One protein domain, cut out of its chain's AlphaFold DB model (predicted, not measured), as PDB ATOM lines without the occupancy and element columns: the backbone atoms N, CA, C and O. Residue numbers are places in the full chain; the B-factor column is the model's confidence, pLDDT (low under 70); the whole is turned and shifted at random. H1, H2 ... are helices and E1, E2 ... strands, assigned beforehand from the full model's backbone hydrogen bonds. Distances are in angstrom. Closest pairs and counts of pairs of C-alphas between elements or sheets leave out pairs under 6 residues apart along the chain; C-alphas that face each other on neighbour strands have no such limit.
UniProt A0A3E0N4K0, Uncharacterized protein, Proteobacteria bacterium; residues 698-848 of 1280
ATOM      1  N   THR A 698       6.486  15.700 -58.683       63.03
ATOM      2  CA  THR A 698       5.490  16.079 -57.689       63.03
ATOM      3  C   THR A 698       5.680  15.212 -56.449       63.03
ATOM      4  O   THR A 698       5.171  14.093 -56.374       63.03
ATOM      5  N   LEU A 699       6.462  15.705 -55.488       76.62
ATOM      6  CA  LEU A 699       6.678  15.030 -54.211       76.62
ATOM      7  C   LEU A 699       5.593  15.436 -53.202       76.62
ATOM      8  O   LEU A 699       5.230  16.609 -53.140       76.62
ATOM      9  N   PRO A 700       5.073  14.509 -52.382       78.06
ATOM     10  CA  PRO A 700       4.113  14.824 -51.334       78.06
ATOM     11  C   PRO A 700       4.789  15.631 -50.223       78.06
ATOM     12  O   PRO A 700       5.757  15.168 -49.622       78.06
ATOM     13  N   ASN A 701       4.266  16.820 -49.923       77.06
ATOM     14  CA  ASN A 701       4.743  17.665 -48.822       77.06
ATOM     15  C   ASN A 701       3.782  17.684 -47.617       77.06
ATOM     16  O   ASN A 701       4.215  17.990 -46.506       77.06
ATOM     17  N   GLN A 702       2.520  17.279 -47.795       76.69
ATOM     18  CA  GLN A 702       1.555  17.068 -46.710       76.69
ATOM     19  C   GLN A 702       0.793  15.749 -46.896       76.69
ATOM     20  O   GLN A 702       0.492  15.344 -48.022       76.69
ATOM     21  N   ILE A 703       0.480  15.087 -45.779       84.81
ATOM     22  CA  ILE A 703      -0.284  13.837 -45.728       84.81
ATOM     23  C   ILE A 703      -1.309  13.863 -44.590       84.81
ATOM     24  O   ILE A 703      -1.019  14.376 -43.511       84.81
ATOM     25  N   ASP A 704      -2.461  13.234 -44.806       83.31
ATOM     26  CA  ASP A 704      -3.516  13.038 -43.805       83.31
ATOM     27  C   ASP A 704      -3.787  11.544 -43.566       83.31
ATOM     28  O   ASP A 704      -3.590  10.707 -44.451       83.31
ATOM     29  N   VAL A 705      -4.260  11.185 -42.367       86.19
ATOM     30  CA  VAL A 705      -4.686   9.809 -42.047       86.19
ATOM     31  C   VAL A 705      -6.144   9.615 -42.454       86.19
ATOM     32  O   VAL A 705      -7.032  10.245 -41.888       86.19
ATOM     33  N   VAL A 706      -6.398   8.688 -43.380       85.56
ATOM     34  CA  VAL A 706      -7.754   8.379 -43.865       85.56
ATOM     35  C   VAL A 706      -8.373   7.188 -43.135       85.56
ATOM     36  O   VAL A 706      -9.576   7.181 -42.885       85.56
ATOM     37  N   ASN A 707      -7.588   6.159 -42.794       87.38
ATOM     38  CA  ASN A 707      -8.125   4.950 -42.158       87.38
ATOM     39  C   ASN A 707      -7.080   4.223 -41.293       87.38
ATOM     40  O   ASN A 707      -5.880   4.297 -41.556       87.38
ATOM     41  N   ILE A 708      -7.539   3.498 -40.270       86.50
ATOM     42  CA  ILE A 708      -6.719   2.720 -39.334       86.50
ATOM     43  C   ILE A 708      -7.442   1.400 -39.040       86.50
ATOM     44  O   ILE A 708      -8.544   1.412 -38.494       86.50
ATOM     45  N   TYR A 709      -6.830   0.257 -39.352       88.56
ATOM     46  CA  TYR A 709      -7.425  -1.059 -39.085       88.56
ATOM     47  C   TYR A 709      -6.379  -2.156 -38.844       88.56
ATOM     48  O   TYR A 709      -5.213  -2.033 -39.213       88.56
ATOM     49  N   SER A 710      -6.801  -3.249 -38.209       89.25
ATOM     50  CA  SER A 710      -6.001  -4.468 -38.046       89.25
ATOM     51  C   SER A 710      -6.238  -5.459 -39.191       89.25
ATOM     52  O   SER A 710      -7.263  -5.411 -39.877       89.25
ATOM     53  N   ASN A 711      -5.318  -6.402 -39.395       86.38
ATOM     54  CA  ASN A 711      -5.447  -7.429 -40.435       86.38
ATOM     55  C   ASN A 711      -6.654  -8.370 -40.257       86.38
ATOM     56  O   ASN A 711      -7.149  -8.899 -41.249       86.38
ATOM     57  N   THR A 712      -7.160  -8.540 -39.034       84.25
ATOM     58  CA  THR A 712      -8.382  -9.313 -38.727       84.25
ATOM     59  C   THR A 712      -9.639  -8.441 -38.611       84.25
ATOM     60  O   THR A 712     -10.710  -8.941 -38.276       84.25
ATOM     61  N   ARG A 713      -9.530  -7.135 -38.906       73.50
ATOM     62  CA  ARG A 713     -10.576  -6.101 -38.769       73.50
ATOM     63  C   ARG A 713     -11.098  -5.858 -37.344       73.50
ATOM     64  O   ARG A 713     -12.005  -5.045 -37.187       73.50
ATOM     65  N   GLY A 714     -10.518  -6.466 -36.307       72.00
ATOM     66  CA  GLY A 714     -10.783  -6.091 -34.913       72.00
ATOM     67  C   GLY A 714     -10.386  -4.623 -34.661       72.00
ATOM     68  O   GLY A 714      -9.199  -4.313 -34.763       72.00
ATOM     69  N   PRO A 715     -11.319  -3.700 -34.345       66.19
ATOM     70  CA  PRO A 715     -11.035  -2.258 -34.290       66.19
ATOM     71  C   PRO A 715     -10.449  -1.800 -32.943       66.19
ATOM     72  O   PRO A 715     -10.118  -0.631 -32.752       66.19
ATOM     73  N   GLN A 716     -10.356  -2.706 -31.970       77.31
ATOM     74  CA  GLN A 716     -10.079  -2.386 -30.574       77.31
ATOM     75  C   GLN A 716      -8.577  -2.190 -30.332       77.31
ATOM     76  O   GLN A 716      -7.755  -3.031 -30.686       77.31
ATOM     77  N   LEU A 717      -8.219  -1.067 -29.702       83.12
ATOM     78  CA  LEU A 717      -6.856  -0.704 -29.274       83.12
ATOM     79  C   LEU A 717      -5.791  -0.560 -30.388       83.12
ATOM     80  O   LEU A 717      -4.642  -0.239 -30.088       83.12
ATOM     81  N   VAL A 718      -6.182  -0.680 -31.660       85.81
ATOM     82  CA  VAL A 718      -5.317  -0.703 -32.860       85.81
ATOM     83  C   VAL A 718      -4.306   0.456 -32.914       85.81
ATOM     84  O   VAL A 718      -3.106   0.224 -33.055       85.81
ATOM     85  N   ARG A 719      -4.763   1.704 -32.720       85.31
ATOM     86  CA  ARG A 719      -3.907   2.913 -32.656       85.31
ATOM     87  C   ARG A 719      -2.861   2.842 -31.538       85.31
ATOM     88  O   ARG A 719      -1.743   3.316 -31.712       85.31
ATOM     89  N   PHE A 720      -3.207   2.254 -30.396       87.44
ATOM     90  CA  PHE A 720      -2.323   2.189 -29.234       87.44
ATOM     91  C   PHE A 720      -1.278   1.084 -29.365       87.44
ATOM     92  O   PHE A 720      -0.115   1.335 -29.055       87.44
ATOM     93  N   ALA A 721      -1.655  -0.087 -29.888       88.56
ATOM     94  CA  ALA A 721      -0.709  -1.147 -30.235       88.56
ATOM     95  C   ALA A 721       0.339  -0.643 -31.246       88.56
ATOM     96  O   ALA A 721       1.535  -0.820 -31.030       88.56
ATOM     97  N   PHE A 722      -0.102   0.065 -32.292       90.62
ATOM     98  CA  PHE A 722       0.759   0.654 -33.325       90.62
ATOM     99  C   PHE A 722       1.725   1.719 -32.784       90.62
ATOM    100  O   PHE A 722       2.923   1.648 -33.042       90.62
ATOM    101  N   LEU A 723       1.239   2.695 -32.006       90.38
ATOM    102  CA  LEU A 723       2.111   3.733 -31.440       90.38
ATOM    103  C   LEU A 723       3.081   3.166 -30.390       90.38
ATOM    104  O   LEU A 723       4.218   3.619 -30.317       90.38
ATOM    105  N   THR A 724       2.671   2.149 -29.624       91.44
ATOM    106  CA  THR A 724       3.537   1.461 -28.644       91.44
ATOM    107  C   THR A 724       4.683   0.712 -29.324       91.44
ATOM    108  O   THR A 724       5.819   0.795 -28.870       91.44
ATOM    109  N   GLU A 725       4.404   0.043 -30.443       94.12
ATOM    110  CA  GLU A 725       5.406  -0.665 -31.247       94.12
ATOM    111  C   GLU A 725       6.449   0.285 -31.858       94.12
ATOM    112  O   GLU A 725       7.643  -0.000 -31.894       94.12
ATOM    113  N   LEU A 726       6.001   1.446 -32.345       90.38
ATOM    114  CA  LEU A 726       6.853   2.374 -33.089       90.38
ATOM    115  C   LEU A 726       7.636   3.341 -32.197       90.38
ATOM    116  O   LEU A 726       8.774   3.673 -32.523       90.38
ATOM    117  N   LEU A 727       7.032   3.800 -31.099       92.56
ATOM    118  CA  LEU A 727       7.585   4.834 -30.214       92.56
ATOM    119  C   LEU A 727       8.095   4.272 -28.878       92.56
ATOM    120  O   LEU A 727       8.690   5.008 -28.081       92.56
ATOM    121  N   GLY A 728       7.886   2.979 -28.628       89.62
ATOM    122  CA  GLY A 728       8.030   2.355 -27.317       89.62
ATOM    123  C   GLY A 728       6.830   2.636 -26.410       89.62
ATOM    124  O   GLY A 728       5.876   3.325 -26.768       89.62
ATOM    125  N   ASP A 729       6.875   2.103 -25.195       88.38
ATOM    126  CA  ASP A 729       5.774   2.207 -24.238       88.38
ATOM    127  C   ASP A 729       5.708   3.591 -23.554       88.38
ATOM    128  O   ASP A 729       6.635   4.020 -22.855       88.38
ATOM    129  N   ALA A 730       4.564   4.266 -23.722       88.12
ATOM    130  CA  ALA A 730       4.239   5.572 -23.148       88.12
ATOM    131  C   ALA A 730       4.486   5.644 -21.626       88.12
ATOM    132  O   ALA A 730       4.919   6.681 -21.111       88.12
ATOM    133  N   ARG A 731       4.282   4.532 -20.903       85.00
ATOM    134  CA  ARG A 731       4.404   4.436 -19.436       85.00
ATOM    135  C   ARG A 731       5.802   4.785 -18.910       85.00
ATOM    136  O   ARG A 731       5.916   5.210 -17.752       85.00
ATOM    137  N   PHE A 732       6.837   4.630 -19.744       87.62
ATOM    138  CA  PHE A 732       8.241   4.933 -19.426       87.62
ATOM    139  C   PHE A 732       8.730   6.283 -19.977       87.62
ATOM    140  O   PHE A 732       9.780   6.756 -19.555       87.62
ATOM    141  N   LYS A 733       7.971   6.929 -20.872       87.62
ATOM    142  CA  LYS A 733       8.335   8.190 -21.551       87.62
ATOM    143  C   LYS A 733       7.448   9.370 -21.127       87.62
ATOM    144  O   LYS A 733       7.070  10.201 -21.943       87.62
ATOM    145  N   ARG A 734       7.048   9.412 -19.856       88.56
ATOM    146  CA  ARG A 734       6.046  10.349 -19.302       88.56
ATOM    147  C   ARG A 734       6.400  11.814 -19.584       88.56
ATOM    148  O   ARG A 734       7.514  12.228 -19.281       88.56
ATOM    149  N   ASN A 735       5.452  12.582 -20.125       87.31
ATOM    150  CA  ASN A 735       5.612  13.975 -20.568       87.31
ATOM    151  C   ASN A 735       6.711  14.198 -21.630       87.31
ATOM    152  O   ASN A 735       7.136  15.331 -21.842       87.31
ATOM    153  N   GLN A 736       7.169  13.146 -22.315       87.50
ATOM    154  CA  GLN A 736       8.148  13.246 -23.400       87.50
ATOM    155  C   GLN A 736       7.469  13.032 -24.755       87.50
ATOM    156  O   GLN A 736       6.572  12.194 -24.900       87.50
ATOM    157  N   THR A 737       7.951  13.752 -25.766       89.62
ATOM    158  CA  THR A 737       7.672  13.449 -27.171       89.62
ATOM    159  C   THR A 737       8.586  12.319 -27.627       89.62
ATOM    160  O   THR A 737       9.798  12.381 -27.431       89.62
ATOM    161  N   ALA A 738       8.025  11.298 -28.268       90.88
ATOM    162  CA  ALA A 738       8.786  10.279 -28.978       90.88
ATOM    163  C   ALA A 738       8.561  10.407 -30.486       90.88
ATOM    164  O   ALA A 738       7.457  10.726 -30.929       90.88
ATOM    165  N   THR A 739       9.608  10.133 -31.261       91.56
ATOM    166  CA  THR A 739       9.606  10.150 -32.726       91.56
ATOM    167  C   THR A 739      10.083   8.807 -33.277       91.56
ATOM    168  O   THR A 739      10.934   8.147 -32.679       91.56
ATOM    169  N   ALA A 740       9.547   8.405 -34.427       92.38
ATOM    170  CA  ALA A 740      10.049   7.288 -35.216       92.38
ATOM    171  C   ALA A 740       9.803   7.535 -36.705       92.38
ATOM    172  O   ALA A 740       8.691   7.871 -37.114       92.38
ATOM    173  N   ASP A 741      10.832   7.308 -37.514       91.38
ATOM    174  CA  ASP A 741      10.767   7.507 -38.959       91.38
ATOM    175  C   ASP A 741      10.523   6.164 -39.657       91.38
ATOM    176  O   ASP A 741      11.072   5.130 -39.253       91.38
ATOM    177  N   ARG A 742       9.658   6.140 -40.678       89.38
ATOM    178  CA  ARG A 742       9.300   4.918 -41.415       89.38
ATOM    179  C   ARG A 742       9.204   5.172 -42.914       89.38
ATOM    180  O   ARG A 742       8.341   5.917 -43.368       89.38
ATOM    181  N   THR A 743      10.068   4.498 -43.670       88.69
ATOM    182  CA  THR A 743      10.029   4.431 -45.135       88.69
ATOM    183  C   THR A 743       9.043   3.362 -45.593       88.69
ATOM    184  O   THR A 743       9.075   2.225 -45.122       88.69
ATOM    185  N   ILE A 744       8.166   3.732 -46.518       89.81
ATOM    186  CA  ILE A 744       7.097   2.910 -47.079       89.81
ATOM    187  C   ILE A 744       7.346   2.809 -48.581       89.81
ATOM    188  O   ILE A 744       7.296   3.820 -49.280       89.81
ATOM    189  N   SER A 745       7.610   1.602 -49.081       84.88
ATOM    190  CA  SER A 745       7.745   1.351 -50.520       84.88
ATOM    191  C   SER A 745       6.375   1.143 -51.165       84.88
ATOM    192  O   SER A 745       5.543   0.390 -50.655       84.88
ATOM    193  N   VAL A 746       6.154   1.793 -52.304       80.38
ATOM    194  CA  VAL A 746       4.915   1.777 -53.093       80.38
ATOM    195  C   VAL A 746       5.212   1.204 -54.488       80.38
ATOM    196  O   VAL A 746       6.365   1.055 -54.901       80.38
ATOM    197  N   SER A 747       4.170   0.812 -55.222       72.81
ATOM    198  CA  SER A 747       4.290   0.321 -56.598       72.81
ATOM    199  C   SER A 747       5.029   1.313 -57.511       72.81
ATOM    200  O   SER A 747       4.917   2.536 -57.374       72.81
ATOM    201  N   GLY A 748       5.802   0.764 -58.454       69.19
ATOM    202  CA  GLY A 748       6.649   1.534 -59.372       69.19
ATOM    203  C   GLY A 748       8.028   1.917 -58.818       69.19
ATOM    204  O   GLY A 748       8.678   2.778 -59.395       69.19
ATOM    205  N   GLY A 749       8.474   1.318 -57.706       70.50
ATOM    206  CA  GLY A 749       9.776   1.628 -57.091       70.50
ATOM    207  C   GLY A 749       9.802   2.939 -56.297       70.50
ATOM    208  O   GLY A 749      10.861   3.353 -55.837       70.50
ATOM    209  N   ARG A 750       8.637   3.573 -56.122       83.44
ATOM    210  CA  ARG A 750       8.449   4.792 -55.332       83.44
ATOM    211  C   ARG A 750       8.540   4.492 -53.840       83.44
ATOM    212  O   ARG A 750       8.201   3.397 -53.390       83.44
ATOM    213  N   SER A 751       8.929   5.485 -53.055       85.00
ATOM    214  CA  SER A 751       8.968   5.404 -51.597       85.00
ATOM    215  C   SER A 751       8.562   6.722 -50.950       85.00
ATOM    216  O   SER A 751       8.713   7.788 -51.543       85.00
ATOM    217  N   ILE A 752       8.053   6.649 -49.722       86.94
ATOM    218  CA  ILE A 752       7.814   7.813 -48.867       86.94
ATOM    219  C   ILE A 752       8.277   7.506 -47.444       86.94
ATOM    220  O   ILE A 752       7.918   6.480 -46.871       86.94
ATOM    221  N   THR A 753       9.096   8.385 -46.877       89.81
ATOM    222  CA  THR A 753       9.544   8.322 -45.488       89.81
ATOM    223  C   THR A 753       8.751   9.330 -44.679       89.81
ATOM    224  O   THR A 753       8.841  10.532 -44.929       89.81
ATOM    225  N   ILE A 754       7.991   8.837 -43.703       90.12
ATOM    226  CA  ILE A 754       7.171   9.660 -42.812       90.12
ATOM    227  C   ILE A 754       7.764   9.683 -41.402       90.12
ATOM    228  O   ILE A 754       8.246   8.656 -40.915       90.12
ATOM    229  N   ARG A 755       7.706  10.838 -40.736       91.31
ATOM    230  CA  ARG A 755       7.972  10.980 -39.304       91.31
ATOM    231  C   ARG A 755       6.668  10.789 -38.553       91.31
ATOM    232  O   ARG A 755       5.678  11.453 -38.843       91.31
ATOM    233  N   ILE A 756       6.693   9.895 -37.578       92.44
ATOM    234  CA  ILE A 756       5.588   9.622 -36.664       92.44
ATOM    235  C   ILE A 756       6.019  10.170 -35.311       92.44
ATOM    236  O   ILE A 756       7.048   9.745 -34.787       92.44
ATOM    237  N   SER A 757       5.273  11.117 -34.748       91.06
ATOM    238  CA  SER A 757       5.578  11.685 -33.431       91.06
ATOM    239  C   SER A 757       4.351  11.698 -32.532       91.06
ATOM    240  O   SER A 757       3.247  11.916 -33.015       91.06
ATOM    241  N   ALA A 758       4.521  11.442 -31.236       89.88
ATOM    242  CA  ALA A 758       3.450  11.544 -30.241       89.88
ATOM    243  C   ALA A 758       4.015  11.935 -28.868       89.88
ATOM    244  O   ALA A 758       5.183  11.676 -28.574       89.88
ATOM    245  N   VAL A 759       3.178  12.526 -28.016       89.69
ATOM    246  CA  VAL A 759       3.528  12.952 -26.649       89.69
ATOM    247  C   VAL A 759       2.907  11.985 -25.642       89.69
ATOM    248  O   VAL A 759       1.720  11.677 -25.743       89.69
ATOM    249  N   SER A 760       3.674  11.492 -24.669       93.25
ATOM    250  CA  SER A 760       3.115  10.649 -23.604       93.25
ATOM    251  C   SER A 760       2.455  11.523 -22.542       93.25
ATOM    252  O   SER A 760       3.150  12.268 -21.852       93.25
ATOM    253  N   LEU A 761       1.136  11.418 -22.385       88.75
ATOM    254  CA  LEU A 761       0.348  12.176 -21.405       88.75
ATOM    255  C   LEU A 761      -0.483  11.232 -20.528       88.75
ATOM    256  O   LEU A 761      -0.856  10.134 -20.950       88.75
ATOM    257  N   GLU A 762      -0.812  11.658 -19.310       89.00
ATOM    258  CA  GLU A 762      -1.726  10.913 -18.443       89.00
ATOM    259  C   GLU A 762      -3.187  11.154 -18.857       89.00
ATOM    260  O   GLU A 762      -3.679  12.279 -18.801       89.00
ATOM    261  N   GLY A 763      -3.878  10.104 -19.310       82.88
ATOM    262  CA  GLY A 763      -5.241  10.203 -19.834       82.88
ATOM    263  C   GLY A 763      -6.329  10.072 -18.764       82.88
ATOM    264  O   GLY A 763      -6.259   9.227 -17.870       82.88
ATOM    265  N   ARG A 764      -7.401  10.859 -18.885       78.75
ATOM    266  CA  ARG A 764      -8.630  10.703 -18.096       78.75
ATOM    267  C   ARG A 764      -9.482   9.590 -18.699       78.75
ATOM    268  O   ARG A 764      -9.735   9.546 -19.904       78.75
ATOM    269  N   GLU A 765      -9.931   8.677 -17.848       73.06
ATOM    270  CA  GLU A 765     -10.736   7.531 -18.262       73.06
ATOM    271  C   GLU A 765     -12.154   7.964 -18.657       73.06
ATOM    272  O   GLU A 765     -12.798   8.723 -17.938       73.06
ATOM    273  N   GLY A 766     -12.620   7.496 -19.815       60.81
ATOM    274  CA  GLY A 766     -13.885   7.920 -20.423       60.81
ATOM    275  C   GLY A 766     -13.792   9.195 -21.273       60.81
ATOM    276  O   GLY A 766     -14.768   9.519 -21.940       60.81
ATOM    277  N   ILE A 767     -12.639   9.879 -21.290       69.75
ATOM    278  CA  ILE A 767     -12.395  11.077 -22.113       69.75
ATOM    279  C   ILE A 767     -11.224  10.822 -23.069       69.75
ATOM    280  O   ILE A 767     -11.427  10.664 -24.268       69.75
ATOM    281  N   ASP A 768     -10.004  10.730 -22.535       74.00
ATOM    282  CA  ASP A 768      -8.779  10.603 -23.335       74.00
ATOM    283  C   ASP A 768      -8.417   9.120 -23.578       74.00
ATOM    284  O   ASP A 768      -7.856   8.761 -24.613       74.00
ATOM    285  N   ILE A 769      -8.777   8.236 -22.633       78.44
ATOM    286  CA  ILE A 769      -8.554   6.783 -22.708       78.44
ATOM    287  C   ILE A 769      -9.805   5.984 -22.320       78.44
ATOM    288  O   ILE A 769     -10.575   6.376 -21.443       78.44
ATOM    289  N   SER A 770     -10.010   4.819 -22.942       75.50
ATOM    290  CA  SER A 770     -11.159   3.950 -22.649       75.50
ATOM    291  C   SER A 770     -10.899   2.983 -21.478       75.50
ATOM    292  O   SER A 770      -9.744   2.632 -21.210       75.50
ATOM    293  N   PRO A 771     -11.947   2.443 -20.824       74.94
ATOM    294  CA  PRO A 771     -11.781   1.388 -19.821       74.94
ATOM    295  C   PRO A 771     -11.086   0.128 -20.364       74.94
ATOM    296  O   PRO A 771     -10.304  -0.488 -19.640       74.94
ATOM    297  N   LYS A 772     -11.298  -0.227 -21.648       78.12
ATOM    298  CA  LYS A 772     -10.542  -1.298 -22.334       78.12
ATOM    299  C   LYS A 772      -9.051  -0.961 -22.429       78.12
ATOM    300  O   LYS A 772      -8.222  -1.809 -22.113       78.12
ATOM    301  N   TYR A 773      -8.701   0.279 -22.794       85.06
ATOM    302  CA  TYR A 773      -7.303   0.726 -22.817       85.06
ATOM    303  C   TYR A 773      -6.661   0.601 -21.434       85.06
ATOM    304  O   TYR A 773      -5.591   0.011 -21.312       85.06
ATOM    305  N   ARG A 774      -7.332   1.082 -20.378       83.25
ATOM    306  CA  ARG A 774      -6.826   0.979 -19.000       83.25
ATOM    307  C   ARG A 774      -6.629  -0.478 -18.565       83.25
ATOM    308  O   ARG A 774      -5.651  -0.762 -17.879       83.25
ATOM    309  N   GLN A 775      -7.528  -1.389 -18.943       80.25
ATOM    310  CA  GLN A 775      -7.401  -2.819 -18.628       80.25
ATOM    311  C   GLN A 775      -6.182  -3.444 -19.321       80.25
ATOM    312  O   GLN A 775      -5.346  -4.028 -18.637       80.25
ATOM    313  N   ALA A 776      -6.019  -3.235 -20.631       84.62
ATOM    314  CA  ALA A 776      -4.849  -3.709 -21.374       84.62
ATOM    315  C   ALA A 776      -3.532  -3.100 -20.854       84.62
ATOM    316  O   ALA A 776      -2.558  -3.808 -20.608       84.62
ATOM    317  N   ASN A 777      -3.513  -1.790 -20.586       85.88
ATOM    318  CA  ASN A 777      -2.329  -1.071 -20.103       85.88
ATOM    319  C   ASN A 777      -1.909  -1.443 -18.665       85.88
ATOM    320  O   ASN A 777      -0.883  -0.959 -18.186       85.88
ATOM    321  N   ASN A 778      -2.685  -2.280 -17.965       81.38
ATOM    322  CA  ASN A 778      -2.416  -2.746 -16.599       81.38
ATOM    323  C   ASN A 778      -2.592  -4.267 -16.435       81.38
ATOM    324  O   ASN A 778      -2.706  -4.760 -15.311       81.38
ATOM    325  N   GLU A 779      -2.612  -5.027 -17.533       75.19
ATOM    326  CA  GLU A 779      -2.777  -6.477 -17.466       75.19
ATOM    327  C   GLU A 779      -1.638  -7.138 -16.662       75.19
ATOM    328  O   GLU A 779      -0.476  -6.728 -16.714       75.19
ATOM    329  N   GLY A 780      -1.987  -8.137 -15.846       66.62
ATOM    330  CA  GLY A 780      -1.046  -8.805 -14.941       66.62
ATOM    331  C   GLY A 780      -0.586  -7.970 -13.733       66.62
ATOM    332  O   GLY A 780       0.347  -8.387 -13.045       66.62
ATOM    333  N   LYS A 781      -1.198  -6.808 -13.448       69.69
ATOM    334  CA  LYS A 781      -0.913  -5.999 -12.247       69.69
ATOM    335  C   LYS A 781      -2.047  -6.069 -11.206       69.69
ATOM    336  O   LYS A 781      -3.203  -6.286 -11.573       69.69
ATOM    337  N   PRO A 782      -1.755  -5.881  -9.902       66.94
ATOM    338  CA  PRO A 782      -2.786  -5.771  -8.870       66.94
ATOM    339  C   PRO A 782      -3.721  -4.579  -9.120       66.94
ATOM    340  O   PRO A 782      -3.274  -3.537  -9.594       66.94
ATOM    341  N   ARG A 783      -4.996  -4.684  -8.710       59.16
ATOM    342  CA  ARG A 783      -6.016  -3.620  -8.880       59.16
ATOM    343  C   ARG A 783      -5.652  -2.260  -8.255       59.16
ATOM    344  O   ARG A 783      -6.283  -1.267  -8.595       59.16
ATOM    345  N   SER A 784      -4.667  -2.206  -7.359       59.59
ATOM    346  CA  SER A 784      -4.132  -0.973  -6.767       59.59
ATOM    347  C   SER A 784      -3.185  -0.189  -7.688       59.59
ATOM    348  O   SER A 784      -2.881   0.964  -7.393       59.59
ATOM    349  N   VAL A 785      -2.724  -0.772  -8.801       60.84
ATOM    350  CA  VAL A 785      -1.833  -0.119  -9.772       60.84
ATOM    351  C   VAL A 785      -2.626   0.222 -11.033       60.84
ATOM    352  O   VAL A 785      -2.992  -0.662 -11.802       60.84
ATOM    353  N   SER A 786      -2.896   1.513 -11.243       67.50
ATOM    354  CA  SER A 786      -3.688   2.018 -12.372       67.50
ATOM    355  C   SER A 786      -2.881   3.029 -13.185       67.50
ATOM    356  O   SER A 786      -2.855   4.220 -12.882       67.50
ATOM    357  N   ASN A 787      -2.178   2.542 -14.206       78.81
ATOM    358  CA  ASN A 787      -1.398   3.359 -15.124       78.81
ATOM    359  C   ASN A 787      -2.267   3.863 -16.288       78.81
ATOM    360  O   ASN A 787      -2.873   3.076 -17.021       78.81
ATOM    361  N   LYS A 788      -2.302   5.188 -16.450       84.38
ATOM    362  CA  LYS A 788      -3.121   5.924 -17.423       84.38
ATOM    363  C   LYS A 788      -2.297   6.636 -18.510       84.38
ATOM    364  O   LYS A 788      -2.857   7.379 -19.311       84.38
ATOM    365  N   TRP A 789      -0.979   6.445 -18.534       88.69
ATOM    366  CA  TRP A 789      -0.089   7.098 -19.498       88.69
ATOM    367  C   TRP A 789      -0.265   6.508 -20.897       88.69
ATOM    368  O   TRP A 789      -0.214   5.286 -21.051       88.69
ATOM    369  N   HIS A 790      -0.479   7.377 -21.890       89.38
ATOM    370  CA  HIS A 790      -0.827   7.025 -23.269       89.38
ATOM    371  C   HIS A 790      -0.200   7.984 -24.292       89.38
ATOM    372  O   HIS A 790       0.132   9.122 -23.967       89.38
ATOM    373  N   TRP A 791      -0.072   7.529 -25.543       90.06
ATOM    374  CA  TRP A 791       0.402   8.352 -26.659       90.06
ATOM    375  C   TRP A 791      -0.713   9.263 -27.196       90.06
ATOM    376  O   TRP A 791      -1.624   8.809 -27.892       90.06
ATOM    377  N   ALA A 792      -0.608  10.551 -26.878       80.62
ATOM    378  CA  ALA A 792      -1.475  11.638 -27.319       80.62
ATOM    379  C   ALA A 792      -0.808  12.484 -28.423       80.62
ATOM    380  O   ALA A 792       0.367  12.295 -28.737       80.62
ATOM    381  N   ALA A 793      -1.560  13.428 -29.006       70.62
ATOM    382  CA  ALA A 793      -1.064  14.413 -29.980       70.62
ATOM    383  C   ALA A 793      -0.199  13.805 -31.110       70.62
ATOM    384  O   ALA A 793       0.907  14.269 -31.380       70.62
ATOM    385  N   ASN A 794      -0.685  12.728 -31.742       81.38
ATOM    386  CA  ASN A 794       0.075  12.042 -32.785       81.38
ATOM    387  C   ASN A 794       0.086  12.832 -34.103       81.38
ATOM    388  O   ASN A 794      -0.961  13.004 -34.727       81.38
ATOM    389  N   ASN A 795       1.268  13.251 -34.545       84.62
ATOM    390  CA  ASN A 795       1.489  13.958 -35.802       84.62
ATOM    391  C   ASN A 795       2.201  13.048 -36.823       84.62
ATOM    392  O   ASN A 795       2.957  12.142 -36.451       84.62
ATOM    393  N   PHE A 796       1.947  13.300 -38.104       87.06
ATOM    394  CA  PHE A 796       2.509  12.590 -39.248       87.06
ATOM    395  C   PHE A 796       2.985  13.613 -40.279       87.06
ATOM    396  O   PHE A 796       2.185  14.396 -40.779       87.06
ATOM    397  N   SER A 797       4.272  13.607 -40.617       83.06
ATOM    398  CA  SER A 797       4.830  14.506 -41.636       83.06
ATOM    399  C   SER A 797       5.739  13.763 -42.608       83.06
ATOM    400  O   SER A 797       6.311  12.728 -42.268       83.06
ATOM    401  N   VAL A 798       5.869  14.273 -43.834       83.75
ATOM    402  CA  VAL A 798       6.796  13.714 -44.827       83.75
ATOM    403  C   VAL A 798       8.211  14.224 -44.545       83.75
ATOM    404  O   VAL A 798       8.402  15.409 -44.289       83.75
ATOM    405  N   ILE A 799       9.195  13.325 -44.579       80.38
ATOM    406  CA  ILE A 799      10.628  13.643 -44.451       80.38
ATOM    407  C   ILE A 799      11.311  13.593 -45.819       80.38
ATOM    408  O   ILE A 799      12.146  14.430 -46.135       80.38
ATOM    409  N   ALA A 800      10.964  12.583 -46.621       76.62
ATOM    410  CA  ALA A 800      11.499  12.360 -47.957       76.62
ATOM    411  C   ALA A 800      10.505  11.538 -48.786       76.62
ATOM    412  O   ALA A 800       9.749  10.737 -48.233       76.62
ATOM    413  N   ALA A 801      10.537  11.687 -50.106       78.56
ATOM    414  CA  ALA A 801       9.745  10.890 -51.036       78.56
ATOM    415  C   ALA A 801      10.488  10.703 -52.364       78.56
ATOM    416  O   ALA A 801      11.374  11.487 -52.697       78.56
ATOM    417  N   THR A 802      10.132   9.667 -53.124       76.81
ATOM    418  CA  THR A 802      10.728   9.369 -54.435       76.81
ATOM    419  C   THR A 802       9.666   9.038 -55.484       76.81
ATOM    420  O   THR A 802       8.602   8.494 -55.173       76.81
ATOM    421  N   GLY A 803       9.975   9.369 -56.742       74.00
ATOM    422  CA  GLY A 803       9.047   9.301 -57.874       74.00
ATOM    423  C   GLY A 803       7.898  10.308 -57.775       74.00
ATOM    424  O   GLY A 803       7.868  11.142 -56.877       74.00
ATOM    425  N   ASN A 804       6.955  10.237 -58.714       80.19
ATOM    426  CA  ASN A 804       5.869  11.215 -58.816       80.19
ATOM    427  C   ASN A 804       4.635  10.743 -58.034       80.19
ATOM    428  O   ASN A 804       4.317   9.551 -58.031       80.19
ATOM    429  N   TRP A 805       3.943  11.690 -57.404       79.75
ATOM    430  CA  TRP A 805       2.735  11.489 -56.602       79.75
ATOM    431  C   TRP A 805       1.672  12.526 -56.973       79.75
ATOM    432  O   TRP A 805       1.994  13.583 -57.519       79.75
ATOM    433  N   THR A 806       0.405  12.261 -56.662       83.00
ATOM    434  CA  THR A 806      -0.687  13.231 -56.857       83.00
ATOM    435  C   THR A 806      -1.439  13.509 -55.560       83.00
ATOM    436  O   THR A 806      -1.587  12.635 -54.709       83.00
ATOM    437  N   ALA A 807      -1.956  14.732 -55.406       81.31
ATOM    438  CA  ALA A 807      -2.910  15.024 -54.339       81.31
ATOM    439  C   ALA A 807      -4.148  14.119 -54.495       81.31
ATOM    440  O   ALA A 807      -4.659  13.936 -55.602       81.31
ATOM    441  N   GLY A 808      -4.592  13.512 -53.394       78.00
ATOM    442  CA  GLY A 808      -5.599  12.449 -53.383       78.00
ATOM    443  C   GLY A 808      -5.045  11.021 -53.491       78.00
ATOM    444  O   GLY A 808      -5.794  10.078 -53.240       78.00
ATOM    445  N   GLU A 809      -3.759  10.815 -53.808       86.50
ATOM    446  CA  GLU A 809      -3.169   9.469 -53.845       86.50
ATOM    447  C   GLU A 809      -3.054   8.863 -52.437       86.50
ATOM    448  O   GLU A 809      -2.633   9.537 -51.494       86.50
ATOM    449  N   GLN A 810      -3.402   7.579 -52.291       91.38
ATOM    450  CA  GLN A 810      -3.361   6.864 -51.012       91.38
ATOM    451  C   GLN A 810      -2.260   5.799 -50.955       91.38
ATOM    452  O   GLN A 810      -2.046   5.039 -51.899       91.38
ATOM    453  N   PHE A 811      -1.608   5.694 -49.797       91.50
ATOM    454  CA  PHE A 811      -0.600   4.678 -49.482       91.50
ATOM    455  C   PHE A 811      -0.844   4.088 -48.084       91.50
ATOM    456  O   PHE A 811      -1.723   4.538 -47.347       91.50
ATOM    457  N   SER A 812      -0.116   3.033 -47.698       91.88
ATOM    458  CA  SER A 812      -0.353   2.377 -46.401       91.88
ATOM    459  C   SER A 812       0.910   1.892 -45.701       91.88
ATOM    460  O   SER A 812       1.674   1.103 -46.257       91.88
ATOM    461  N   LEU A 813       1.067   2.281 -44.435       92.31
ATOM    462  CA  LEU A 813       2.076   1.738 -43.530       92.31
ATOM    463  C   LEU A 813       1.511   0.503 -42.825       92.31
ATOM    464  O   LEU A 813       0.491   0.583 -42.140       92.31
ATOM    465  N   LYS A 814       2.183  -0.638 -42.988       91.62
ATOM    466  CA  LYS A 814       1.832  -1.916 -42.359       91.62
ATOM    467  C   LYS A 814       2.893  -2.253 -41.317       91.62
ATOM    468  O   LYS A 814       4.072  -2.304 -41.652       91.62
ATOM    469  N   VAL A 815       2.477  -2.476 -40.075       92.12
ATOM    470  CA  VAL A 815       3.363  -2.725 -38.930       92.12
ATOM    471  C   VAL A 815       2.911  -4.008 -38.243       92.12
ATOM    472  O   VAL A 815       1.745  -4.127 -37.864       92.12
ATOM    473  N   ASN A 816       3.821  -4.978 -38.116       93.62
ATOM    474  CA  ASN A 816       3.630  -6.119 -37.218       93.62
ATOM    475  C   ASN A 816       3.660  -5.587 -35.780       93.62
ATOM    476  O   ASN A 816       4.501  -4.743 -35.488       93.62
ATOM    477  N   VAL A 817       2.768  -6.058 -34.916       90.88
ATOM    478  CA  VAL A 817       2.634  -5.594 -33.529       90.88
ATOM    479  C   VAL A 817       2.622  -6.784 -32.573       90.88
ATOM    480  O   VAL A 817       1.824  -7.704 -32.755       90.88
ATOM    481  N   ASP A 818       3.481  -6.762 -31.554       90.44
ATOM    482  CA  ASP A 818       3.473  -7.761 -30.477       90.44
ATOM    483  C   ASP A 818       3.875  -7.114 -29.144       90.44
ATOM    484  O   ASP A 818       5.038  -7.047 -28.755       90.44
ATOM    485  N   ASN A 819       2.875  -6.558 -28.461       90.38
ATOM    486  CA  ASN A 819       3.025  -5.829 -27.209       90.38
ATOM    487  C   ASN A 819       1.804  -6.036 -26.292       90.38
ATOM    488  O   ASN A 819       0.825  -6.688 -26.655       90.38
ATOM    489  N   HIS A 820       1.818  -5.466 -25.083       86.75
ATOM    490  CA  HIS A 820       0.784  -5.753 -24.074       86.75
ATOM    491  C   HIS A 820      -0.647  -5.369 -24.499       86.75
ATOM    492  O   HIS A 820      -1.608  -5.909 -23.954       86.75
ATOM    493  N   PHE A 821      -0.821  -4.491 -25.496       88.19
ATOM    494  CA  PHE A 821      -2.137  -4.230 -26.084       88.19
ATOM    495  C   PHE A 821      -2.617  -5.373 -26.988       88.19
ATOM    496  O   PHE A 821      -3.792  -5.736 -26.917       88.19
ATOM    497  N   THR A 822      -1.738  -5.976 -27.796       88.56
ATOM    498  CA  THR A 822      -2.094  -7.149 -28.612       88.56
ATOM    499  C   THR A 822      -2.279  -8.394 -27.759       88.56
ATOM    500  O   THR A 822      -3.197  -9.157 -28.035       88.56
ATOM    501  N   ASP A 823      -1.502  -8.577 -26.687       88.00
ATOM    502  CA  ASP A 823      -1.686  -9.682 -25.731       88.00
ATOM    503  C   ASP A 823      -3.032  -9.639 -25.002       88.00
ATOM    504  O   ASP A 823      -3.664 -10.680 -24.788       88.00
ATOM    505  N   TRP A 824      -3.494  -8.442 -24.630       89.00
ATOM    506  CA  TRP A 824      -4.817  -8.272 -24.039       89.00
ATOM    507  C   TRP A 824      -5.913  -8.585 -25.061       89.00
ATOM    508  O   TRP A 824      -6.811  -9.382 -24.784       89.00
ATOM    509  N   VAL A 825      -5.819  -8.025 -26.274       85.69
ATOM    510  CA  VAL A 825      -6.779  -8.284 -27.364       85.69
ATOM    511  C   VAL A 825      -6.831  -9.775 -27.710       85.69
ATOM    512  O   VAL A 825      -7.916 -10.341 -27.775       85.69
ATOM    513  N   ARG A 826      -5.678 -10.443 -27.834       87.50
ATOM    514  CA  ARG A 826      -5.518 -11.881 -28.131       87.50
ATOM    515  C   ARG A 826      -6.231 -12.804 -27.133       87.50
ATOM    516  O   ARG A 826      -6.507 -13.951 -27.473       87.50
ATOM    517  N   ARG A 827      -6.536 -12.311 -25.927       85.75
ATOM    518  CA  ARG A 827      -7.247 -13.035 -24.858       85.75
ATOM    519  C   ARG A 827      -8.703 -12.603 -24.646       85.75
ATOM    520  O   ARG A 827      -9.453 -13.363 -24.044       85.75
ATOM    521  N   ASN A 828      -9.094 -11.407 -25.091       82.88
ATOM    522  CA  ASN A 828     -10.360 -10.764 -24.698       82.88
ATOM    523  C   ASN A 828     -11.224 -10.265 -25.877       82.88
ATOM    524  O   ASN A 828     -12.343  -9.808 -25.652       82.88
ATOM    525  N   ASP A 829     -10.720 -10.288 -27.114       79.62
ATOM    526  CA  ASP A 829     -11.371  -9.702 -28.294       79.62
ATOM    527  C   ASP A 829     -10.855 -10.377 -29.592       79.62
ATOM    528  O   ASP A 829     -10.193 -11.417 -29.545       79.62
ATOM    529  N   VAL A 830     -11.143  -9.821 -30.775       84.19
ATOM    530  CA  VAL A 830     -10.624 -10.362 -32.049       84.19
ATOM    531  C   VAL A 830      -9.114 -10.104 -32.171       84.19
ATOM    532  O   VAL A 830      -8.686  -8.990 -32.473       84.19
ATOM    533  N   ALA A 831      -8.314 -11.154 -31.959       84.88
ATOM    534  CA  ALA A 831      -6.850 -11.141 -32.046       84.88
ATOM    535  C   ALA A 831      -6.316 -10.537 -33.362       84.88
ATOM    536  O   ALA A 831      -6.855 -10.799 -34.437       84.88
ATOM    537  N   TYR A 832      -5.212  -9.787 -33.286       89.69
ATOM    538  CA  TYR A 832      -4.422  -9.346 -34.440       89.69
ATOM    539  C   TYR A 832      -2.921  -9.308 -34.120       89.69
ATOM    540  O   TYR A 832      -2.526  -9.120 -32.971       89.69
ATOM    541  N   ASP A 833      -2.101  -9.472 -35.159       90.62
ATOM    542  CA  ASP A 833      -0.629  -9.387 -35.159       90.62
ATOM    543  C   ASP A 833      -0.116  -8.219 -36.025       90.62
ATOM    544  O   ASP A 833       1.090  -8.014 -36.159       90.62
ATOM    545  N   LYS A 834      -1.016  -7.475 -36.687       91.69
ATOM    546  CA  LYS A 834      -0.647  -6.480 -37.699       91.69
ATOM    547  C   LYS A 834      -1.648  -5.334 -37.791       91.69
ATOM    548  O   LYS A 834      -2.847  -5.551 -37.971       91.69
ATOM    549  N   VAL A 835      -1.130  -4.109 -37.736       90.94
ATOM    550  CA  VAL A 835      -1.888  -2.861 -37.898       90.94
ATOM    551  C   VAL A 835      -1.523  -2.185 -39.215       90.94
ATOM    552  O   VAL A 835      -0.376  -2.230 -39.666       90.94
ATOM    553  N   ILE A 836      -2.520  -1.567 -39.841       91.81
ATOM    554  CA  ILE A 836      -2.428  -0.869 -41.117       91.81
ATOM    555  C   ILE A 836      -2.983   0.545 -40.932       91.81
ATOM    556  O   ILE A 836      -4.151   0.722 -40.584       91.81
ATOM    557  N   TYR A 837      -2.138   1.544 -41.182       91.44
ATOM    558  CA  TYR A 837      -2.542   2.937 -41.369       91.44
ATOM    559  C   TYR A 837      -2.624   3.225 -42.867       91.44
ATOM    560  O   TYR A 837      -1.692   2.891 -43.602       91.44
ATOM    561  N   VAL A 838      -3.707   3.863 -43.305       91.69
ATOM    562  CA  VAL A 838      -3.879   4.390 -44.663       91.69
ATOM    563  C   VAL A 838      -3.754   5.905 -44.609       91.69
ATOM    564  O   VAL A 838      -4.484   6.569 -43.870       91.69
ATOM    565  N   PHE A 839      -2.834   6.428 -45.408       91.88
ATOM    566  CA  PHE A 839      -2.571   7.851 -45.565       91.88
ATOM    567  C   PHE A 839      -3.000   8.308 -46.956       91.88
ATOM    568  O   PHE A 839      -2.979   7.512 -47.896       91.88
ATOM    569  N   GLN A 840      -3.325   9.589 -47.090       91.69
ATOM    570  CA  GLN A 840      -3.551  10.257 -48.366       91.69
ATOM    571  C   GLN A 840      -2.612  11.452 -48.501       91.69
ATOM    572  O   GLN A 840      -2.355  12.142 -47.520       91.69
ATOM    573  N   VAL A 841      -2.117  11.702 -49.709       87.75
ATOM    574  CA  VAL A 841      -1.368  12.914 -50.053       87.75
ATOM    575  C   VAL A 841      -2.334  14.093 -50.145       87.75
ATOM    576  O   VAL A 841      -3.255  14.080 -50.962       87.75
ATOM    577  N   SER A 842      -2.128  15.112 -49.314       79.31
ATOM    578  CA  SER A 842      -3.003  16.292 -49.223       79.31
ATOM    579  C   SER A 842      -2.563  17.394 -50.188       79.31
ATOM    580  O   SER A 842      -3.393  18.085 -50.773       79.31
ATOM    581  N   SER A 843      -1.252  17.530 -50.388       69.75
ATOM    582  CA  SER A 843      -0.630  18.464 -51.329       69.75
ATOM    583  C   SER A 843       0.715  17.921 -51.826       69.75
ATOM    584  O   SER A 843       1.280  16.984 -51.250       69.75
ATOM    585  N   VAL A 844       1.194  18.474 -52.945       72.81
ATOM    586  CA  VAL A 844       2.479  18.123 -53.565       72.81
ATOM    587  C   VAL A 844       3.291  19.377 -53.890       72.81
ATOM    588  O   VAL A 844       2.727  20.411 -54.250       72.81
ATOM    589  N   SER A 845       4.617  19.272 -53.817       53.88
ATOM    590  CA  SER A 845       5.574  20.258 -54.318       53.88
ATOM    591  C   SER A 845       6.233  19.762 -55.608       53.88
ATOM    592  O   SER A 845       6.597  18.593 -55.728       53.88
ATOM    593  N   SER A 846       6.399  20.654 -56.584       49.25
ATOM    594  CA  SER A 846       7.061  20.345 -57.857       49.25
ATOM    595  C   SER A 846       8.559  20.616 -57.764       49.25
ATOM    596  O   SER A 846       8.958  21.776 -57.644       49.25
ATOM    597  N   ILE A 847       9.396  19.584 -57.883       49.09
ATOM    598  CA  ILE A 847      10.837  19.775 -58.088       49.09
ATOM    599  C   ILE A 847      11.118  19.871 -59.591       49.09
ATOM    600  O   ILE A 847      10.884  18.931 -60.353       49.09
ATOM    601  N   VAL A 848      11.641  21.024 -60.017       44.72
ATOM    602  CA  VAL A 848      12.201  21.233 -61.360       44.72
ATOM    603  C   VAL A 848      13.701  20.973 -61.274       44.72
ATOM    604  O   VAL A 848      14.482  21.900 -61.071       44.72
TER     605      VAL A 848
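AT A GLANCE: This is residues 698 to 848 of the 1280 residues of an uncharacterized protein of Proteobacteria bacterium (UniProt A0A3E0N4K0). Two small twisted sheets, E1 E6 E5 and E2 E3 E4, make a sandwich with crossed strands, and H1 is tucked between them toward one end. H3 and H2 gather beyond H1 at that end, past which the loop of residues 777 to 788 reaches out. The printed part has 151 residues, with three named helices and six named strands in the order E1 H1 E2 E3 H2 E4 E5 H3 E6; both sheets are antiparallel and the class is mixed. It is compact, with a radius of gyration of the C-alphas of 16.9 A, yet elongated, spanning 61 by 32 by 22 A.

IN THESE COORDINATES: Find C-alpha 698 at (5.490, 16.079, -57.689); from there E1 runs to residue 710, 30.7 A, and bends by 72 degrees at residue 702. Next come H1, residues 718 to 727, 14.3 A long, and E2, residues 737 to 745, 26.3 A. E3 is residues 751 to 762, 35.3 A, and H2 is residues 771 to 776. E4, residues 789 to 802, is 36.6 A long and bends by 55 degrees at residue 793. E5 is residues 810 to 816, and H3 is residues 820 to 828. E6 starts at C-alpha 834, (-0.647, -6.480, -37.699), bends by 67 degrees at residue 843 and ends at C-alpha 847, (10.837, 19.775, -58.088), after 35.2 A.

HOW THE PARTS SIT: Look first at E6, the inner strand between E1 and E5: N 704 and O 840 are 2.9 A apart, and N 813 and O 837 are 2.9 A, both within hydrogen-bond range. In the other sheet E3 is the inner strand, with N 740 and O 756 at 2.9 A and N 755 and O 797 at 2.8 A; E2 and E3 form a hairpin. Both sheets are strongly twisted. They are a sandwich, two sheets face to face, with planes 35 degrees apart and strands at 55 degrees. H1 is on both sheets, two layers with each; its height over the sheet E1 E6 E5 is 9.2 A, and it runs across E5 at 81 degrees on the local plane. H1 and H3 touch only at their ends, closest at the C-alphas of Ala 721 and Phe 821, 5.4 A. H2 touches H3, closest at the C-alphas of Ala 776 and Trp 824, 5.3 A; at 73 degrees they are only just about perpendicular. In H1, H2 and H3 every O i to N i+4 pair is within hydrogen-bond range.

THE WHOLE: The two C-alphas farthest apart, those of Ser 784 and Val 848, are 61.2 A apart. The printed part has no cut, and H2 to E4 is a long link of 12 residues. Look at the B-factor column: the mean pLDDT of the printed part is 82.6, and it is under 70 at 17 residues, among them 780 to 786 and 845 to 848.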